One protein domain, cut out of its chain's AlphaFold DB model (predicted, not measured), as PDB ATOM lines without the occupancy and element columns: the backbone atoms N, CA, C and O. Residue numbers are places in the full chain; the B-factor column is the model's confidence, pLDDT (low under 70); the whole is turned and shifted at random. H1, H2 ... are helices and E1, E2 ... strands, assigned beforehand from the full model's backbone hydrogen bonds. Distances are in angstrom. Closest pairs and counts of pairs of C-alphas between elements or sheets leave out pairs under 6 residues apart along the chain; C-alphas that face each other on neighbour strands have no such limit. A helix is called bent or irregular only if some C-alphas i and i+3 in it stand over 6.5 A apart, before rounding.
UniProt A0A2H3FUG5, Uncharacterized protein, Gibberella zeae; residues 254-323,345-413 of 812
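What this domain is: This is residues 254 to 323 and 345 to 413 of the 812 residues of an uncharacterized protein of Gibberella zeae (UniProt A0A2H3FUG5). A long helix, H4, makes the core with its residues 352 to 368: H1 and H3 pack along it, H6 crosses it at nearly a right angle, and H2 lies beside H3. H5 lies near the last residue of H4, and the short strand E1 runs on from H6 past H1. The printed part has 139 residues, mostly helix, in the order H1, H2, H3, H4, H5, H6, E1. It is compact, with a radius of gyration of the C-alphas of 14.9 A and spans of 41 by 34 by 30 A.

Where its parts are: H1, residues 265 to 277, begins at C-alpha (176.247, 127.893, 163.297). H2 is residues 284 to 295 and H3 residues 309 to 320. H4, residues 345 to 368, is 35.3 A long and irregular: C-alphas 346 and 349 are 7.6 A apart. H5 is residues 375 to 382; H6, residues 387 to 402, is 22.4 A long. E1, residues 403 to 407, ends at C-alpha (185.109, 128.331, 154.596) and pairs with no named strand.

How they stand to each other: H4 is the hub. It touches H1 the same way at a shallow tilt of 28 degrees, closest C-alphas Leu 272 and Leu 359, 6.4 A. It touches H3 opposite ways at 26 degrees, Ile 313 and Leu 364, 6.0 A. It touches H6 about perpendicular at 89 degrees, Leu 362 and Ala 396, 5.2 A. H2 and H3 only just touch, with 3 pairs of C-alphas within 8 A. H1 and H5 are apart. Every O i to N i+4 pair is within hydrogen-bond range in H2, H3, H5 and H6; H1 has 7 of 9, H4 18 of 20.

The domain as a whole: Residues 324 to 344 are not printed, a gap of 23.7 A between C-alphas 323 and 345. The link from H2 to H3 is long. Residues 254 to 257 have pLDDT under 70.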
ATOM      1  N   ARG A 254     176.127 134.915 190.740       57.78
ATOM      2  CA  ARG A 254     174.664 135.049 190.752       57.78
ATOM      3  C   ARG A 254     174.124 135.171 189.328       57.78
ATOM      4  O   ARG A 254     174.681 135.913 188.524       57.78
ATOM      5  N   ASP A 255     173.007 134.497 189.053       58.16
ATOM      6  CA  ASP A 255     172.262 134.696 187.810       58.16
ATOM      7  C   ASP A 255     171.728 136.135 187.760       58.16
ATOM      8  O   ASP A 255     171.002 136.573 188.656       58.16
ATOM      9  N   ALA A 256     172.130 136.875 186.728       54.25
ATOM     10  CA  ALA A 256     171.765 138.271 186.518       54.25
ATOM     11  C   ALA A 256     170.631 138.455 185.493       54.25
ATOM     12  O   ALA A 256     170.300 139.583 185.144       54.25
ATOM     13  N   GLY A 257     170.048 137.370 184.968       63.47
ATOM     14  CA  GLY A 257     168.919 137.429 184.033       63.47
ATOM     15  C   GLY A 257     169.263 137.857 182.597       63.47
ATOM     16  O   GLY A 257     168.404 137.769 181.717       63.47
ATOM     17  N   VAL A 258     170.509 138.263 182.318       71.06
ATOM     18  CA  VAL A 258     170.991 138.497 180.947       71.06
ATOM     19  C   VAL A 258     171.067 137.155 180.214       71.06
ATOM     20  O   VAL A 258     171.734 136.220 180.660       71.06
ATOM     21  N   MET A 259     170.375 137.048 179.077       76.88
ATOM     22  CA  MET A 259     170.304 135.807 178.299       76.88
ATOM     23  C   MET A 259     170.992 135.944 176.934       76.88
ATOM     24  O   MET A 259     170.714 136.911 176.209       76.88
ATOM     25  N   PRO A 260     171.815 134.959 176.522       86.25
ATOM     26  CA  PRO A 260     172.289 134.878 175.148       86.25
ATOM     27  C   PRO A 260     171.115 134.605 174.194       86.25
ATOM     28  O   PRO A 260     170.082 134.036 174.564       86.25
ATOM     29  N   ARG A 261     171.248 135.027 172.936       89.19
ATOM     30  CA  ARG A 261     170.302 134.691 171.868       89.19
ATOM     31  C   ARG A 261     170.635 133.315 171.299       89.19
ATOM     32  O   ARG A 261     171.787 132.909 171.242       89.19
ATOM     33  N   THR A 262     169.620 132.611 170.812       87.00
ATOM     34  CA  THR A 262     169.830 131.432 169.970       87.00
ATOM     35  C   THR A 262     170.360 131.882 168.606       87.00
ATOM     36  O   THR A 262     169.704 132.667 167.920       87.00
ATOM     37  N   MET A 263     171.535 131.389 168.214       90.19
ATOM     38  CA  MET A 263     172.186 131.670 166.928       90.19
ATOM     39  C   MET A 263     172.342 130.372 166.122       90.19
ATOM     40  O   MET A 263     172.502 129.305 166.711       90.19
ATOM     41  N   SER A 264     172.305 130.430 164.788       90.06
ATOM     42  CA  SER A 264     172.727 129.307 163.935       90.06
ATOM     43  C   SER A 264     174.258 129.208 163.896       90.06
ATOM     44  O   SER A 264     174.944 130.196 164.163       90.06
ATOM     45  N   LEU A 265     174.801 128.040 163.529       88.00
ATOM     46  CA  LEU A 265     176.247 127.893 163.297       88.00
ATOM     47  C   LEU A 265     176.740 128.862 162.216       88.00
ATOM     48  O   LEU A 265     177.751 129.521 162.421       88.00
ATOM     49  N   GLU A 266     175.990 129.011 161.122       88.62
ATOM     50  CA  GLU A 266     176.281 129.965 160.042       88.62
ATOM     51  C   GLU A 266     176.487 131.388 160.591       88.62
ATOM     52  O   GLU A 266     177.536 131.985 160.365       88.62
ATOM     53  N   ASN A 267     175.554 131.891 161.410       90.56
ATOM     54  CA  ASN A 267     175.639 133.228 162.011       90.56
ATOM     55  C   ASN A 267     176.788 133.355 163.027       90.56
ATOM     56  O   ASN A 267     177.335 134.443 163.207       90.56
ATOM     57  N   ILE A 268     177.136 132.267 163.727       93.06
ATOM     58  CA  ILE A 268     178.281 132.242 164.646       93.06
ATOM     59  C   ILE A 268     179.581 132.355 163.844       93.06
ATOM     60  O   ILE A 268     180.399 133.223 164.134       93.06
ATOM     61  N   PHE A 269     179.764 131.528 162.813       91.12
ATOM     62  CA  PHE A 269     180.984 131.505 162.006       91.12
ATOM     63  C   PHE A 269     181.151 132.741 161.112       91.12
ATOM     64  O   PHE A 269     182.274 133.227 160.984       91.12
ATOM     65  N   GLU A 270     180.062 133.299 160.572       89.81
ATOM     66  CA  GLU A 270     180.049 134.621 159.929       89.81
ATOM     67  C   GLU A 270     180.641 135.670 160.882       89.81
ATOM     68  O   GLU A 270     181.613 136.350 160.549       89.81
ATOM     69  N   ARG A 271     180.139 135.733 162.123       92.44
ATOM     70  CA  ARG A 271     180.623 136.700 163.111       92.44
ATOM     71  C   ARG A 271     182.057 136.425 163.578       92.44
ATOM     72  O   ARG A 271     182.824 137.370 163.737       92.44
ATOM     73  N   LEU A 272     182.462 135.161 163.737       92.75
ATOM     74  CA  LEU A 272     183.863 134.792 164.003       92.75
ATOM     75  C   LEU A 272     184.801 135.245 162.867       92.75
ATOM     76  O   LEU A 272     185.956 135.587 163.124       92.75
ATOM     77  N   GLN A 273     184.323 135.262 161.618       90.19
ATOM     78  CA  GLN A 273     185.087 135.744 160.469       90.19
ATOM     79  C   GLN A 273     185.146 137.282 160.405       90.19
ATOM     80  O   GLN A 273     186.202 137.817 160.063       90.19
ATOM     81  N   GLU A 274     184.068 137.984 160.778       90.19
ATOM     82  CA  GLU A 274     184.054 139.448 160.961       90.19
ATOM     83  C   GLU A 274     185.077 139.887 162.027       90.19
ATOM     84  O   GLU A 274     185.958 140.697 161.739       90.19
ATOM     85  N   LEU A 275     185.013 139.291 163.226       91.06
ATOM     86  CA  LEU A 275     185.857 139.621 164.390       91.06
ATOM     87  C   LEU A 275     187.364 139.430 164.162       91.06
ATOM     88  O   LEU A 275     188.179 139.954 164.920       91.06
ATOM     89  N   ARG A 276     187.764 138.720 163.100       85.00
ATOM     90  CA  ARG A 276     189.170 138.603 162.682       85.00
ATOM     91  C   ARG A 276     189.822 139.968 162.434       85.00
ATOM     92  O   ARG A 276     191.038 140.080 162.566       85.00
ATOM     93  N   HIS A 277     189.037 140.968 162.040       86.25
ATOM     94  CA  HIS A 277     189.515 142.324 161.760       86.25
ATOM     95  C   HIS A 277     189.444 143.260 162.977       86.25
ATOM     96  O   HIS A 277     189.696 144.450 162.833       86.25
ATOM     97  N   GLY A 278     189.136 142.726 164.165       86.19
ATOM     98  CA  GLY A 278     188.948 143.490 165.397       86.19
ATOM     99  C   GLY A 278     187.484 143.867 165.638       86.19
ATOM    100  O   GLY A 278     186.562 143.219 165.135       86.19
ATOM    101  N   ILE A 279     187.280 144.915 166.435       87.25
ATOM    102  CA  ILE A 279     185.987 145.577 166.629       87.25
ATOM    103  C   ILE A 279     186.088 147.024 166.145       87.25
ATOM    104  O   ILE A 279     187.136 147.644 166.274       87.25
ATOM    105  N   GLU A 280     185.000 147.552 165.591       83.88
ATOM    106  CA  GLU A 280     184.871 148.975 165.259       83.88
ATOM    107  C   GLU A 280     184.408 149.710 166.525       83.88
ATOM    108  O   GLU A 280     183.206 149.863 166.752       83.88
ATOM    109  N   ASP A 281     185.345 150.064 167.409       79.69
ATOM    110  CA  ASP A 281     185.041 150.665 168.714       79.69
ATOM    111  C   ASP A 281     184.740 152.173 168.669       79.69
ATOM    112  O   ASP A 281     184.078 152.685 169.572       79.69
ATOM    113  N   ASP A 282     185.085 152.850 167.570       79.94
ATOM    114  CA  ASP A 282     184.720 154.247 167.281       79.94
ATOM    115  C   ASP A 282     183.195 154.511 167.166       79.94
ATOM    116  O   ASP A 282     182.761 155.659 167.295       79.94
ATOM    117  N   ASP A 283     182.355 153.489 166.924       85.31
ATOM    118  CA  ASP A 283     180.888 153.629 166.827       85.31
ATOM    119  C   ASP A 283     180.155 152.799 167.900       85.31
ATOM    120  O   ASP A 283     179.753 151.648 167.691       85.31
ATOM    121  N   GLU A 284     179.878 153.432 169.046       85.50
ATOM    122  CA  GLU A 284     179.052 152.869 170.129       85.50
ATOM    123  C   GLU A 284     177.688 152.342 169.646       85.50
ATOM    124  O   GLU A 284     177.169 151.349 170.165       85.50
ATOM    125  N   SER A 285     177.068 153.007 168.663       85.25
ATOM    126  CA  SER A 285     175.748 152.622 168.154       85.25
ATOM    127  C   SER A 285     175.832 151.359 167.305       85.25
ATOM    128  O   SER A 285     174.914 150.530 167.351       85.25
ATOM    129  N   LEU A 286     176.928 151.174 166.567       86.50
ATOM    130  CA  LEU A 286     177.230 149.945 165.845       86.50
ATOM    131  C   LEU A 286     177.583 148.803 166.801       86.50
ATOM    132  O   LEU A 286     176.971 147.738 166.681       86.50
ATOM    133  N   LEU A 287     178.468 149.028 167.780       87.19
ATOM    134  CA  LEU A 287     178.811 148.046 168.820       87.19
ATOM    135  C   LEU A 287     177.559 147.532 169.544       87.19
ATOM    136  O   LEU A 287     177.308 146.323 169.579       87.19
ATOM    137  N   TYR A 288     176.729 148.453 170.047       89.31
ATOM    138  CA  TYR A 288     175.460 148.134 170.702       89.31
ATOM    139  C   TYR A 288     174.521 147.361 169.765       89.31
ATOM    140  O   TYR A 288     173.899 146.366 170.154       89.31
ATOM    141  N   ARG A 289     174.414 147.791 168.498       88.06
ATOM    142  CA  ARG A 289     173.564 147.136 167.496       88.06
ATOM    143  C   ARG A 289     174.014 145.706 167.222       88.06
ATOM    144  O   ARG A 289     173.152 144.838 167.109       88.06
ATOM    145  N   ILE A 290     175.314 145.462 167.092       88.50
ATOM    146  CA  ILE A 290     175.859 144.127 166.850       88.50
ATOM    147  C   ILE A 290     175.580 143.237 168.061       88.50
ATOM    148  O   ILE A 290     174.891 142.223 167.912       88.50
ATOM    149  N   LEU A 291     176.014 143.653 169.256       90.12
ATOM    150  CA  LEU A 291     175.898 142.846 170.467       90.12
ATOM    151  C   LEU A 291     174.430 142.526 170.784       90.12
ATOM    152  O   LEU A 291     174.049 141.358 170.800       90.12
ATOM    153  N   TYR A 292     173.561 143.528 170.939       90.06
ATOM    154  CA  TYR A 292     172.206 143.308 171.466       90.06
ATOM    155  C   TYR A 292     171.123 143.012 170.419       90.06
ATOM    156  O   TYR A 292     169.999 142.645 170.790       90.06
ATOM    157  N   LYS A 293     171.407 143.131 169.109       85.81
ATOM    158  CA  LYS A 293     170.501 142.597 168.069       85.81
ATOM    159  C   LYS A 293     170.874 141.185 167.616       85.81
ATOM    160  O   LYS A 293     169.945 140.415 167.384       85.81
ATOM    161  N   ARG A 294     172.167 140.838 167.502       88.12
ATOM    162  CA  ARG A 294     172.608 139.509 167.022       88.12
ATOM    163  C   ARG A 294     172.871 138.515 168.160       88.12
ATOM    164  O   ARG A 294     172.432 137.378 168.040       88.12
ATOM    165  N   ILE A 295     173.510 138.935 169.258       90.88
ATOM    166  CA  ILE A 295     174.172 138.018 170.213       90.88
ATOM    167  C   ILE A 295     173.486 137.965 171.593       90.88
ATOM    168  O   ILE A 295     173.140 136.885 172.059       90.88
ATOM    169  N   LEU A 296     173.231 139.104 172.243       90.62
ATOM    170  CA  LEU A 296     172.661 139.193 173.598       90.62
ATOM    171  C   LEU A 296     171.254 139.802 173.619       90.62
ATOM    172  O   LEU A 296     170.824 140.468 172.673       90.62
ATOM    173  N   ARG A 297     170.520 139.596 174.717       85.50
ATOM    174  CA  ARG A 297     169.293 140.338 175.039       85.50
ATOM    175  C   ARG A 297     169.607 141.414 176.083       85.50
ATOM    176  O   ARG A 297     169.972 141.074 177.198       85.50
ATOM    177  N   ASP A 298     169.441 142.682 175.709       82.69
ATOM    178  CA  ASP A 298     169.535 143.829 176.626       82.69
ATOM    179  C   ASP A 298     168.320 143.815 177.582       82.69
ATOM    180  O   ASP A 298     167.188 143.895 177.078       82.69
ATOM    181  N   PRO A 299     168.512 143.675 178.911       76.88
ATOM    182  CA  PRO A 299     167.415 143.653 179.880       76.88
ATOM    183  C   PRO A 299     166.756 145.031 180.053       76.88
ATOM    184  O   PRO A 299     165.537 145.112 180.195       76.88
ATOM    185  N   ASP A 300     167.537 146.111 179.956       79.94
ATOM    186  CA  ASP A 300     167.140 147.489 180.271       79.94
ATOM    187  C   ASP A 300     166.955 148.365 179.022       79.94
ATOM    188  O   ASP A 300     166.828 149.588 179.111       79.94
ATOM    189  N   LYS A 301     166.848 147.740 177.844       81.69
ATOM    190  CA  LYS A 301     166.708 148.366 176.515       81.69
ATOM    191  C   LYS A 301     165.771 149.581 176.448       81.69
ATOM    192  O   LYS A 301     166.004 150.493 175.654       81.69
ATOM    193  N   PHE A 302     164.671 149.555 177.200       80.94
ATOM    194  CA  PHE A 302     163.639 150.597 177.198       80.94
ATOM    195  C   PHE A 302     163.836 151.681 178.270       80.94
ATOM    196  O   PHE A 302     163.198 152.726 178.176       80.94
ATOM    197  N   LEU A 303     164.697 151.446 179.266       81.25
ATOM    198  CA  LEU A 303     164.956 152.349 180.392       81.25
ATOM    199  C   LEU A 303     166.344 152.996 180.298       81.25
ATOM    200  O   LEU A 303     166.463 154.213 180.411       81.25
ATOM    201  N   ASN A 304     167.391 152.196 180.085       82.31
ATOM    202  CA  ASN A 304     168.787 152.634 180.094       82.31
ATOM    203  C   ASN A 304     169.667 151.703 179.228       82.31
ATOM    204  O   ASN A 304     170.507 150.992 179.778       82.31
ATOM    205  N   PRO A 305     169.488 151.675 177.890       83.31
ATOM    206  CA  PRO A 305     170.160 150.716 177.010       83.31
ATOM    207  C   PRO A 305     171.687 150.718 177.174       83.31
ATOM    208  O   PRO A 305     172.326 151.773 177.244       83.31
ATOM    209  N   HIS A 306     172.277 149.524 177.206       86.81
ATOM    210  CA  HIS A 306     173.678 149.277 177.572       86.81
ATOM    211  C   HIS A 306     174.690 149.639 176.463       86.81
ATOM    212  O   HIS A 306     175.385 148.787 175.919       86.81
ATOM    213  N   ARG A 307     174.761 150.920 176.078       86.12
ATOM    214  CA  ARG A 307     175.606 151.387 174.958       86.12
ATOM    215  C   ARG A 307     177.106 151.377 175.244       86.12
ATOM    216  O   ARG A 307     177.872 151.004 174.362       86.12
ATOM    217  N   THR A 308     177.515 151.776 176.441       88.38
ATOM    218  CA  THR A 308     178.922 151.995 176.803       88.38
ATOM    219  C   THR A 308     179.692 150.676 176.969       88.38
ATOM    220  O   THR A 308     179.111 149.653 177.343       88.38
ATOM    221  N   LEU A 309     181.000 150.677 176.669       89.12
ATOM    222  CA  LEU A 309     181.834 149.463 176.677       89.12
ATOM    223  C   LEU A 309     181.853 148.744 178.034       89.12
ATOM    224  O   LEU A 309     181.768 147.521 178.070       89.12
ATOM    225  N   ASP A 310     181.900 149.485 179.139       88.69
ATOM    226  CA  ASP A 310     181.872 148.963 180.510       88.69
ATOM    227  C   ASP A 310     180.613 148.126 180.798       88.69
ATOM    228  O   ASP A 310     180.703 147.031 181.362       88.69
ATOM    229  N   LYS A 311     179.441 148.583 180.338       88.94
ATOM    230  CA  LYS A 311     178.183 147.830 180.440       88.94
ATOM    231  C   LYS A 311     178.187 146.597 179.538       88.94
ATOM    232  O   LYS A 311     177.799 145.522 179.988       88.94
ATOM    233  N   GLN A 312     178.677 146.720 178.300       91.69
ATOM    234  CA  GLN A 312     178.789 145.585 177.371       91.69
ATOM    235  C   GLN A 312     179.721 144.485 177.907       91.69
ATOM    236  O   GLN A 312     179.396 143.301 177.826       91.69
ATOM    237  N   ILE A 313     180.865 144.875 178.478       92.06
ATOM    238  CA  ILE A 313     181.820 143.987 179.156       92.06
ATOM    239  C   ILE A 313     181.153 143.315 180.359       92.06
ATOM    240  O   ILE A 313     181.253 142.099 180.508       92.06
ATOM    241  N   THR A 314     180.429 144.081 181.181       90.06
ATOM    242  CA  THR A 314     179.702 143.555 182.347       90.06
ATOM    243  C   THR A 314     178.669 142.503 181.934       90.06
ATOM    244  O   THR A 314     178.687 141.397 182.467       90.06
ATOM    245  N   ASP A 315     177.829 142.785 180.936       89.19
ATOM    246  CA  ASP A 315     176.834 141.831 180.425       89.19
ATOM    247  C   ASP A 315     177.474 140.555 179.861       89.19
ATOM    248  O   ASP A 315     176.977 139.452 180.099       89.19
ATOM    249  N   LEU A 316     178.587 140.678 179.132       92.44
ATOM    250  CA  LEU A 316     179.321 139.531 178.593       92.44
ATOM    251  C   LEU A 316     179.951 138.677 179.702       92.44
ATOM    252  O   LEU A 316     179.862 137.451 179.638       92.44
ATOM    253  N   ILE A 317     180.518 139.301 180.743       90.38
ATOM    254  CA  ILE A 317     180.991 138.602 181.947       90.38
ATOM    255  C   ILE A 317     179.825 137.863 182.610       90.38
ATOM    256  O   ILE A 317     179.952 136.675 182.898       90.38
ATOM    257  N   LEU A 318     178.675 138.513 182.806       87.00
ATOM    258  CA  LEU A 318     177.493 137.904 183.429       87.00
ATOM    259  C   LEU A 318     176.934 136.727 182.613       87.00
ATOM    260  O   LEU A 318     176.568 135.702 183.187       87.00
ATOM    261  N   VAL A 319     176.923 136.820 181.281       90.12
ATOM    262  CA  VAL A 319     176.496 135.715 180.410       90.12
ATOM    263  C   VAL A 319     177.497 134.563 180.431       90.12
ATOM    264  O   VAL A 319     177.071 133.416 180.538       90.12
ATOM    265  N   LEU A 320     178.806 134.826 180.377       90.38
ATOM    266  CA  LEU A 320     179.849 133.789 180.456       90.38
ATOM    267  C   LEU A 320     180.007 133.186 181.863       90.38
ATOM    268  O   LEU A 320     180.574 132.107 182.001       90.38
ATOM    269  N   SER A 321     179.473 133.848 182.893       86.69
ATOM    270  CA  SER A 321     179.434 133.360 184.279       86.69
ATOM    271  C   SER A 321     178.419 132.239 184.518       86.69
ATOM    272  O   SER A 321     178.412 131.634 185.592       86.69
ATOM    273  N   ARG A 322     177.519 131.986 183.560       84.31
ATOM    274  CA  ARG A 322     176.442 131.004 183.708       84.31
ATOM    275  C   ARG A 322     176.999 129.570 183.799       84.31
ATOM    276  O   ARG A 322     177.935 129.227 183.076       84.31
ATOM    277  N   PRO A 323     176.404 128.696 184.635       82.19
ATOM    278  CA  PRO A 323     176.884 127.325 184.840       82.19
ATOM    279  C   PRO A 323     176.549 126.376 183.678       82.19
ATOM    280  O   PRO A 323     176.911 125.203 183.725       82.19
ATOM    281  N   PRO A 345     176.045 113.757 164.615       78.31
ATOM    282  CA  PRO A 345     174.776 114.320 165.090       78.31
ATOM    283  C   PRO A 345     174.575 114.208 166.608       78.31
ATOM    284  O   PRO A 345     173.944 115.077 167.200       78.31
ATOM    285  N   GLU A 346     175.147 113.186 167.252       82.31
ATOM    286  CA  GLU A 346     175.073 112.988 168.710       82.31
ATOM    287  C   GLU A 346     175.814 114.085 169.500       82.31
ATOM    288  O   GLU A 346     175.409 114.422 170.609       82.31
ATOM    289  N   ASN A 347     176.839 114.707 168.904       85.25
ATOM    290  CA  ASN A 347     177.658 115.752 169.530       85.25
ATOM    291  C   ASN A 347     177.337 117.168 169.012       85.25
ATOM    292  O   ASN A 347     177.990 118.138 169.406       85.25
ATOM    293  N   GLN A 348     176.333 117.321 168.139       85.19
ATOM    294  CA  GLN A 348     176.023 118.592 167.473       85.19
ATOM    295  C   GLN A 348     175.691 119.724 168.466       85.19
ATOM    296  O   GLN A 348     176.070 120.874 168.237       85.19
ATOM    297  N   GLU A 349     175.032 119.411 169.587       88.62
ATOM    298  CA  GLU A 349     174.754 120.378 170.658       88.62
ATOM    299  C   GLU A 349     176.047 120.854 171.341       88.62
ATOM    300  O   GLU A 349     176.240 122.053 171.538       88.62
ATOM    301  N   GLN A 350     176.966 119.934 171.649       90.56
ATOM    302  CA  GLN A 350     178.251 120.237 172.285       90.56
ATOM    303  C   GLN A 350     179.155 121.075 171.367       90.56
ATOM    304  O   GLN A 350     179.758 122.049 171.824       90.56
ATOM    305  N   PHE A 351     179.173 120.752 170.070       91.44
ATOM    306  CA  PHE A 351     179.854 121.520 169.028       91.44
ATOM    307  C   PHE A 351     179.291 122.948 168.924       91.44
ATOM    308  O   PHE A 351     180.039 123.926 168.957       91.44
ATOM    309  N   HIS A 352     177.963 123.089 168.847       92.12
ATOM    310  CA  HIS A 352     177.287 124.392 168.787       92.12
ATOM    311  C   HIS A 352     177.590 125.254 170.013       92.12
ATOM    312  O   HIS A 352     178.038 126.397 169.886       92.12
ATOM    313  N   LYS A 353     177.430 124.662 171.197       93.38
ATOM    314  CA  LYS A 353     177.715 125.269 172.494       93.38
ATOM    315  C   LYS A 353     179.151 125.785 172.590       93.38
ATOM    316  O   LYS A 353     179.345 126.919 173.024       93.38
ATOM    317  N   PHE A 354     180.133 124.999 172.143       95.50
ATOM    318  CA  PHE A 354     181.540 125.404 172.107       95.50
ATOM    319  C   PHE A 354     181.749 126.668 171.265       95.50
ATOM    320  O   PHE A 354     182.324 127.642 171.749       95.50
ATOM    321  N   PHE A 355     181.248 126.694 170.025       95.25
ATOM    322  CA  PHE A 355     181.444 127.848 169.141       95.25
ATOM    323  C   PHE A 355     180.659 129.088 169.582       95.25
ATOM    324  O   PHE A 355     181.145 130.207 169.416       95.25
ATOM    325  N   HIS A 356     179.491 128.915 170.205       95.50
ATOM    326  CA  HIS A 356     178.743 130.022 170.797       95.50
ATOM    327  C   HIS A 356     179.483 130.627 172.005       95.50
ATOM    328  O   HIS A 356     179.641 131.847 172.082       95.50
ATOM    329  N   GLN A 357     180.014 129.789 172.902       96.44
ATOM    330  CA  GLN A 357     180.846 130.225 174.028       96.44
ATOM    331  C   GLN A 357     182.118 130.937 173.551       96.44
ATOM    332  O   GLN A 357     182.470 131.996 174.071       96.44
ATOM    333  N   LEU A 358     182.784 130.393 172.529       97.25
ATOM    334  CA  LEU A 358     183.973 130.986 171.918       97.25
ATOM    335  C   LEU A 358     183.681 132.366 171.309       97.25
ATOM    336  O   LEU A 358     184.453 133.296 171.528       97.25
ATOM    337  N   LEU A 359     182.558 132.523 170.599       96.62
ATOM    338  CA  LEU A 359     182.128 133.813 170.053       96.62
ATOM    339  C   LEU A 359     181.909 134.855 171.160       96.62
ATOM    340  O   LEU A 359     182.446 135.957 171.073       96.62
ATOM    341  N   LEU A 360     181.170 134.502 172.216       96.44
ATOM    342  CA  LEU A 360     180.953 135.382 173.373       96.44
ATOM    343  C   LEU A 360     182.280 135.782 174.041       96.44
ATOM    344  O   LEU A 360     182.460 136.932 174.436       96.44
ATOM    345  N   SER A 361     183.225 134.846 174.116       96.81
ATOM    346  CA  SER A 361     184.552 135.060 174.704       96.81
ATOM    347  C   SER A 361     185.436 135.973 173.848       96.81
ATOM    348  O   SER A 361     186.150 136.806 174.394       96.81
ATOM    349  N   LEU A 362     185.354 135.875 172.515       96.06
ATOM    350  CA  LEU A 362     186.040 136.780 171.583       96.06
ATOM    351  C   LEU A 362     185.448 138.196 171.605       96.06
ATOM    352  O   LEU A 362     186.201 139.165 171.602       96.06
ATOM    353  N   GLU A 363     184.119 138.331 171.665       96.06
ATOM    354  CA  GLU A 363     183.459 139.637 171.822       96.06
ATOM    355  C   GLU A 363     183.845 140.311 173.154       96.06
ATOM    356  O   GLU A 363     183.981 141.536 173.194       96.06
ATOM    357  N   LEU A 364     184.043 139.533 174.228       95.44
ATOM    358  CA  LEU A 364     184.530 140.044 175.512       95.44
ATOM    359  C   LEU A 364     186.010 140.439 175.441       95.44
ATOM    360  O   LEU A 364     186.342 141.569 175.790       95.44
ATOM    361  N   GLU A 365     186.884 139.552 174.957       94.69
ATOM    362  CA  GLU A 365     188.325 139.814 174.862       94.69
ATOM    363  C   GLU A 365     188.614 141.073 174.036       94.69
ATOM    364  O   GLU A 365     189.330 141.959 174.494       94.69
ATOM    365  N   LEU A 366     188.000 141.207 172.856       93.38
ATOM    366  CA  LEU A 366     188.219 142.365 171.986       93.38
ATOM    367  C   LEU A 366     187.737 143.681 172.613       93.38
ATOM    368  O   LEU A 366     188.368 144.712 172.397       93.38
ATOM    369  N   ARG A 367     186.673 143.660 173.431       93.44
ATOM    370  CA  ARG A 367     186.233 144.851 174.185       93.44
ATOM    371  C   ARG A 367     187.189 145.196 175.315       93.44
ATOM    372  O   ARG A 367     187.518 146.364 175.471       93.44
ATOM    373  N   ILE A 368     187.679 144.201 176.057       92.12
ATOM    374  CA  ILE A 368     188.702 144.413 177.093       92.12
ATOM    375  C   ILE A 368     189.969 145.022 176.473       92.12
ATOM    376  O   ILE A 368     190.553 145.929 177.059       92.12
ATOM    377  N   GLN A 369     190.376 144.572 175.282       90.88
ATOM    378  CA  GLN A 369     191.586 145.063 174.614       90.88
ATOM    379  C   GLN A 369     191.431 146.384 173.845       90.88
ATOM    380  O   GLN A 369     192.455 146.898 173.392       90.88
ATOM    381  N   SER A 370     190.224 146.963 173.748       90.56
ATOM    382  CA  SER A 370     189.962 148.253 173.079       90.56
ATOM    383  C   SER A 370     190.984 149.338 173.450       90.56
ATOM    384  O   SER A 370     191.443 149.428 174.597       90.56
ATOM    385  N   GLU A 371     191.339 150.190 172.487       87.81
ATOM    386  CA  GLU A 371     192.263 151.316 172.704       87.81
ATOM    387  C   GLU A 371     191.661 152.400 173.621       87.81
ATOM    388  O   GLU A 371     192.390 153.194 174.211       87.81
ATOM    389  N   GLN A 372     190.338 152.377 173.837       87.62
ATOM    390  CA  GLN A 372     189.628 153.262 174.769       87.62
ATOM    391  C   GLN A 372     189.919 152.949 176.249       87.62
ATOM    392  O   GLN A 372     189.562 153.728 177.137       87.62
ATOM    393  N   HIS A 373     190.544 151.808 176.547       88.88
ATOM    394  CA  HIS A 373     190.906 151.402 177.902       88.88
ATOM    395  C   HIS A 373     192.412 151.558 178.136       88.88
ATOM    396  O   HIS A 373     193.230 151.040 177.379       88.88
ATOM    397  N   SER A 374     192.788 152.227 179.231       88.69
ATOM    398  CA  SER A 374     194.186 152.288 179.665       88.69
ATOM    399  C   SER A 374     194.671 150.924 180.160       88.69
ATOM    400  O   SER A 374     193.890 150.144 180.711       88.69
ATOM    401  N   ASP A 375     195.971 150.650 180.037       86.75
ATOM    402  CA  ASP A 375     196.556 149.365 180.450       86.75
ATOM    403  C   ASP A 375     196.281 149.037 181.925       86.75
ATOM    404  O   ASP A 375     195.982 147.896 182.263       86.75
ATOM    405  N   TRP A 376     196.263 150.052 182.797       86.19
ATOM    406  CA  TRP A 376     195.872 149.903 184.204       86.19
ATOM    407  C   TRP A 376     194.412 149.453 184.380       86.19
ATOM    408  O   TRP A 376     194.111 148.651 185.264       86.19
ATOM    409  N   ALA A 377     193.489 149.953 183.551       86.56
ATOM    410  CA  ALA A 377     192.091 149.528 183.593       86.56
ATOM    411  C   ALA A 377     191.943 148.080 183.103       86.56
ATOM    412  O   ALA A 377     191.223 147.299 183.731       86.56
ATOM    413  N   LYS A 378     192.682 147.706 182.046       88.81
ATOM    414  CA  LYS A 378     192.776 146.325 181.545       88.81
ATOM    415  C   LYS A 378     193.319 145.391 182.629       88.81
ATOM    416  O   LYS A 378     192.682 144.390 182.939       88.81
ATOM    417  N   GLU A 379     194.423 145.759 183.281       83.19
ATOM    418  CA  GLU A 379     195.031 144.986 184.372       83.19
ATOM    419  C   GLU A 379     194.081 144.791 185.554       83.19
ATOM    420  O   GLU A 379     193.842 143.665 186.009       83.19
ATOM    421  N   LYS A 380     193.488 145.889 186.025       84.44
ATOM    422  CA  LYS A 380     192.563 145.860 187.153       84.44
ATOM    423  C   LYS A 380     191.336 145.003 186.854       84.44
ATOM    424  O   LYS A 380     190.947 144.219 187.713       84.44
ATOM    425  N   LEU A 381     190.765 145.099 185.654       86.56
ATOM    426  CA  LEU A 381     189.648 144.252 185.246       86.56
ATOM    427  C   LEU A 381     190.070 142.778 185.164       86.56
ATOM    428  O   LEU A 381     189.458 141.940 185.819       86.56
ATOM    429  N   THR A 382     191.132 142.446 184.425       84.56
ATOM    430  CA  THR A 382     191.570 141.052 184.233       84.56
ATOM    431  C   THR A 382     191.901 140.351 185.553       84.56
ATOM    432  O   THR A 382     191.560 139.179 185.707       84.56
ATOM    433  N   SER A 383     192.475 141.061 186.533       79.62
ATOM    434  CA  SER A 383     192.741 140.519 187.880       79.62
ATOM    435  C   SER A 383     191.484 140.241 188.724       79.62
ATOM    436  O   SER A 383     191.568 139.504 189.706       79.62
ATOM    437  N   GLN A 384     190.330 140.795 188.342       82.69
ATOM    438  CA  GLN A 384     189.027 140.586 188.990       82.69
ATOM    439  C   GLN A 384     188.129 139.596 188.230       82.69
ATOM    440  O   GLN A 384     187.128 139.131 188.777       82.69
ATOM    441  N   ILE A 385     188.465 139.251 186.978       86.00
ATOM    442  CA  ILE A 385     187.681 138.296 186.184       86.00
ATOM    443  C   ILE A 385     187.768 136.887 186.815       86.00
ATOM    444  O   ILE A 385     188.868 136.412 187.099       86.00
ATOM    445  N   PRO A 386     186.632 136.183 186.993       84.56
ATOM    446  CA  PRO A 386     186.592 134.814 187.510       84.56
ATOM    447  C   PRO A 386     187.456 133.838 186.693       84.56
ATOM    448  O   PRO A 386     187.434 133.920 185.460       84.56
ATOM    449  N   PRO A 387     188.130 132.848 187.319       85.06
ATOM    450  CA  PRO A 387     189.014 131.924 186.608       85.06
ATOM    451  C   PRO A 387     188.367 131.250 185.392       85.06
ATOM    452  O   PRO A 387     188.951 131.267 184.315       85.06
ATOM    453  N   SER A 388     187.140 130.729 185.509       87.94
ATOM    454  CA  SER A 388     186.414 130.098 184.389       87.94
ATOM    455  C   SER A 388     186.328 130.995 183.145       87.94
ATOM    456  O   SER A 388     186.514 130.521 182.026       87.94
ATOM    457  N   ILE A 389     186.137 132.304 183.333       91.38
ATOM    458  CA  ILE A 389     186.118 133.288 182.247       91.38
ATOM    459  C   ILE A 389     187.539 133.610 181.773       91.38
ATOM    460  O   ILE A 389     187.751 133.702 180.570       91.38
ATOM    461  N   GLN A 390     188.539 133.700 182.654       92.12
ATOM    462  CA  GLN A 390     189.933 133.869 182.219       92.12
ATOM    463  C   GLN A 390     190.401 132.714 181.302       92.12
ATOM    464  O   GLN A 390     191.060 132.959 180.291       92.12
ATOM    465  N   TRP A 391     189.998 131.466 181.579       93.69
ATOM    466  CA  TRP A 391     190.262 130.317 180.697       93.69
ATOM    467  C   TRP A 391     189.458 130.367 179.380       93.69
ATOM    468  O   TRP A 391     189.973 129.953 178.339       93.69
ATOM    469  N   ASN A 392     188.247 130.937 179.381       95.12
ATOM    470  CA  ASN A 392     187.500 131.234 178.151       95.12
ATOM    471  C   ASN A 392     188.231 132.268 177.270       95.12
ATOM    472  O   ASN A 392     188.378 132.069 176.062       95.12
ATOM    473  N   LEU A 393     188.733 133.351 177.875       95.06
ATOM    474  CA  LEU A 393     189.515 134.390 177.197       95.06
ATOM    475  C   LEU A 393     190.834 133.830 176.640       95.06
ATOM    476  O   LEU A 393     191.223 134.154 175.519       95.06
ATOM    477  N   ALA A 394     191.485 132.911 177.358       94.50
ATOM    478  CA  ALA A 394     192.656 132.200 176.851       94.50
ATOM    479  C   ALA A 394     192.363 131.399 175.577       94.50
ATOM    480  O   ALA A 394     193.129 131.476 174.614       94.50
ATOM    481  N   LEU A 395     191.245 130.665 175.538       95.69
ATOM    482  CA  LEU A 395     190.822 129.941 174.339       95.69
ATOM    483  C   LEU A 395     190.523 130.898 173.174       95.69
ATOM    484  O   LEU A 395     190.936 130.633 172.045       95.69
ATOM    485  N   ALA A 396     189.863 132.027 173.455       95.81
ATOM    486  CA  ALA A 396     189.584 133.075 172.478       95.81
ATOM    487  C   ALA A 396     190.874 133.660 171.870       95.81
ATOM    488  O   ALA A 396     191.003 133.690 170.644       95.81
ATOM    489  N   ARG A 397     191.870 134.016 172.695       93.56
ATOM    490  CA  ARG A 397     193.193 134.467 172.223       93.56
ATOM    491  C   ARG A 397     193.878 133.412 171.354       93.56
ATOM    492  O   ARG A 397     194.270 133.711 170.231       93.56
ATOM    493  N   ARG A 398     193.943 132.149 171.805       93.75
ATOM    494  CA  ARG A 398     194.529 131.038 171.021       93.75
ATOM    495  C   ARG A 398     193.836 130.846 169.668       93.75
ATOM    496  O   ARG A 398     194.511 130.604 168.666       93.75
ATOM    497  N   TRP A 399     192.510 130.974 169.620       95.12
ATOM    498  CA  TRP A 399     191.745 130.925 168.374       95.12
ATOM    499  C   TRP A 399     192.107 132.085 167.440       95.12
ATOM    500  O   TRP A 399     192.456 131.846 166.285       95.12
ATOM    501  N   GLN A 400     192.078 133.324 167.939       93.50
ATOM    502  CA  GLN A 400     192.424 134.525 167.174       93.50
ATOM    503  C   GLN A 400     193.859 134.458 166.627       93.50
ATOM    504  O   GLN A 400     194.095 134.724 165.442       93.50
ATOM    505  N   ASP A 401     194.808 134.038 167.463       91.31
ATOM    506  CA  ASP A 401     196.226 133.936 167.136       91.31
ATOM    507  C   ASP A 401     196.508 132.842 166.106       91.31
ATOM    508  O   ASP A 401     197.275 133.078 165.167       91.31
ATOM    509  N   PHE A 402     195.893 131.659 166.223       93.69
ATOM    510  CA  PHE A 402     196.366 130.463 165.512       93.69
ATOM    511  C   PHE A 402     195.365 129.807 164.562       93.69
ATOM    512  O   PHE A 402     195.803 129.080 163.667       93.69
ATOM    513  N   VAL A 403     194.071 130.108 164.656       94.31
ATOM    514  CA  VAL A 403     193.039 129.551 163.769       94.31
ATOM    515  C   VAL A 403     192.536 130.611 162.788       94.31
ATOM    516  O   VAL A 403     192.603 131.820 163.015       94.31
ATOM    517  N   ARG A 404     192.077 130.155 161.626       91.88
ATOM    518  CA  ARG A 404     191.394 130.964 160.620       91.88
ATOM    519  C   ARG A 404     190.290 130.131 159.982       91.88
ATOM    520  O   ARG A 404     190.548 129.020 159.537       91.88
ATOM    521  N   VAL A 405     189.091 130.696 159.903       90.81
ATOM    522  CA  VAL A 405     187.978 130.145 159.120       90.81
ATOM    523  C   VAL A 405     188.202 130.538 157.658       90.81
ATOM    524  O   VAL A 405     188.190 131.734 157.341       90.81
ATOM    525  N   ASP A 406     188.477 129.556 156.798       87.56
ATOM    526  CA  ASP A 406     188.636 129.761 155.350       87.56
ATOM    527  C   ASP A 406     187.318 129.498 154.595       87.56
ATOM    528  O   ASP A 406     187.021 130.241 153.662       87.56
ATOM    529  N   ASP A 407     186.501 128.536 155.041       83.31
ATOM    530  CA  ASP A 407     185.109 128.331 154.596       83.31
ATOM    531  C   ASP A 407     184.250 127.807 155.765       83.31
ATOM    532  O   ASP A 407     184.768 127.205 156.709       83.31
ATOM    533  N   VAL A 408     182.942 128.053 155.712       79.44
ATOM    534  CA  VAL A 408     181.943 127.629 156.710       79.44
ATOM    535  C   VAL A 408     181.075 126.488 156.176       79.44
ATOM    536  O   VAL A 408     180.617 125.658 156.959       79.44
ATOM    537  N   GLY A 409     180.853 126.427 154.858       81.25
ATOM    538  CA  GLY A 409     179.909 125.483 154.263       81.25
ATOM    539  C   GLY A 409     178.478 125.621 154.807       81.25
ATOM    540  O   GLY A 409     178.055 126.698 155.226       81.25
ATOM    541  N   ARG A 410     177.718 124.522 154.764       75.06
ATOM    542  CA  ARG A 410     176.328 124.402 155.247       75.06
ATOM    543  C   ARG A 410     176.172 123.456 156.438       75.06
ATOM    544  O   ARG A 410     175.133 123.475 157.095       75.06
ATOM    545  N   THR A 411     177.157 122.600 156.697       74.94
ATOM    546  CA  THR A 411     177.134 121.619 157.795       74.94
ATOM    547  C   THR A 411     178.455 121.648 158.575       74.94
ATOM    548  O   THR A 411     179.459 122.124 158.042       74.94
ATOM    549  N   PRO A 412     178.502 121.149 159.828       74.69
ATOM    550  CA  PRO A 412     179.727 121.143 160.637       74.69
ATOM    551  C   PRO A 412     180.934 120.470 159.965       74.69
ATOM    552  O   PRO A 412     182.083 120.846 160.203       74.69
ATOM    553  N   GLU A 413     180.689 119.471 159.122       77.00
ATOM    554  CA  GLU A 413     181.696 118.731 158.362       77.00
ATOM    555  C   GLU A 413     182.275 119.542 157.192       77.00
ATOM    556  O   GLU A 413     183.421 119.322 156.813       77.00
TER     557      GLU A 413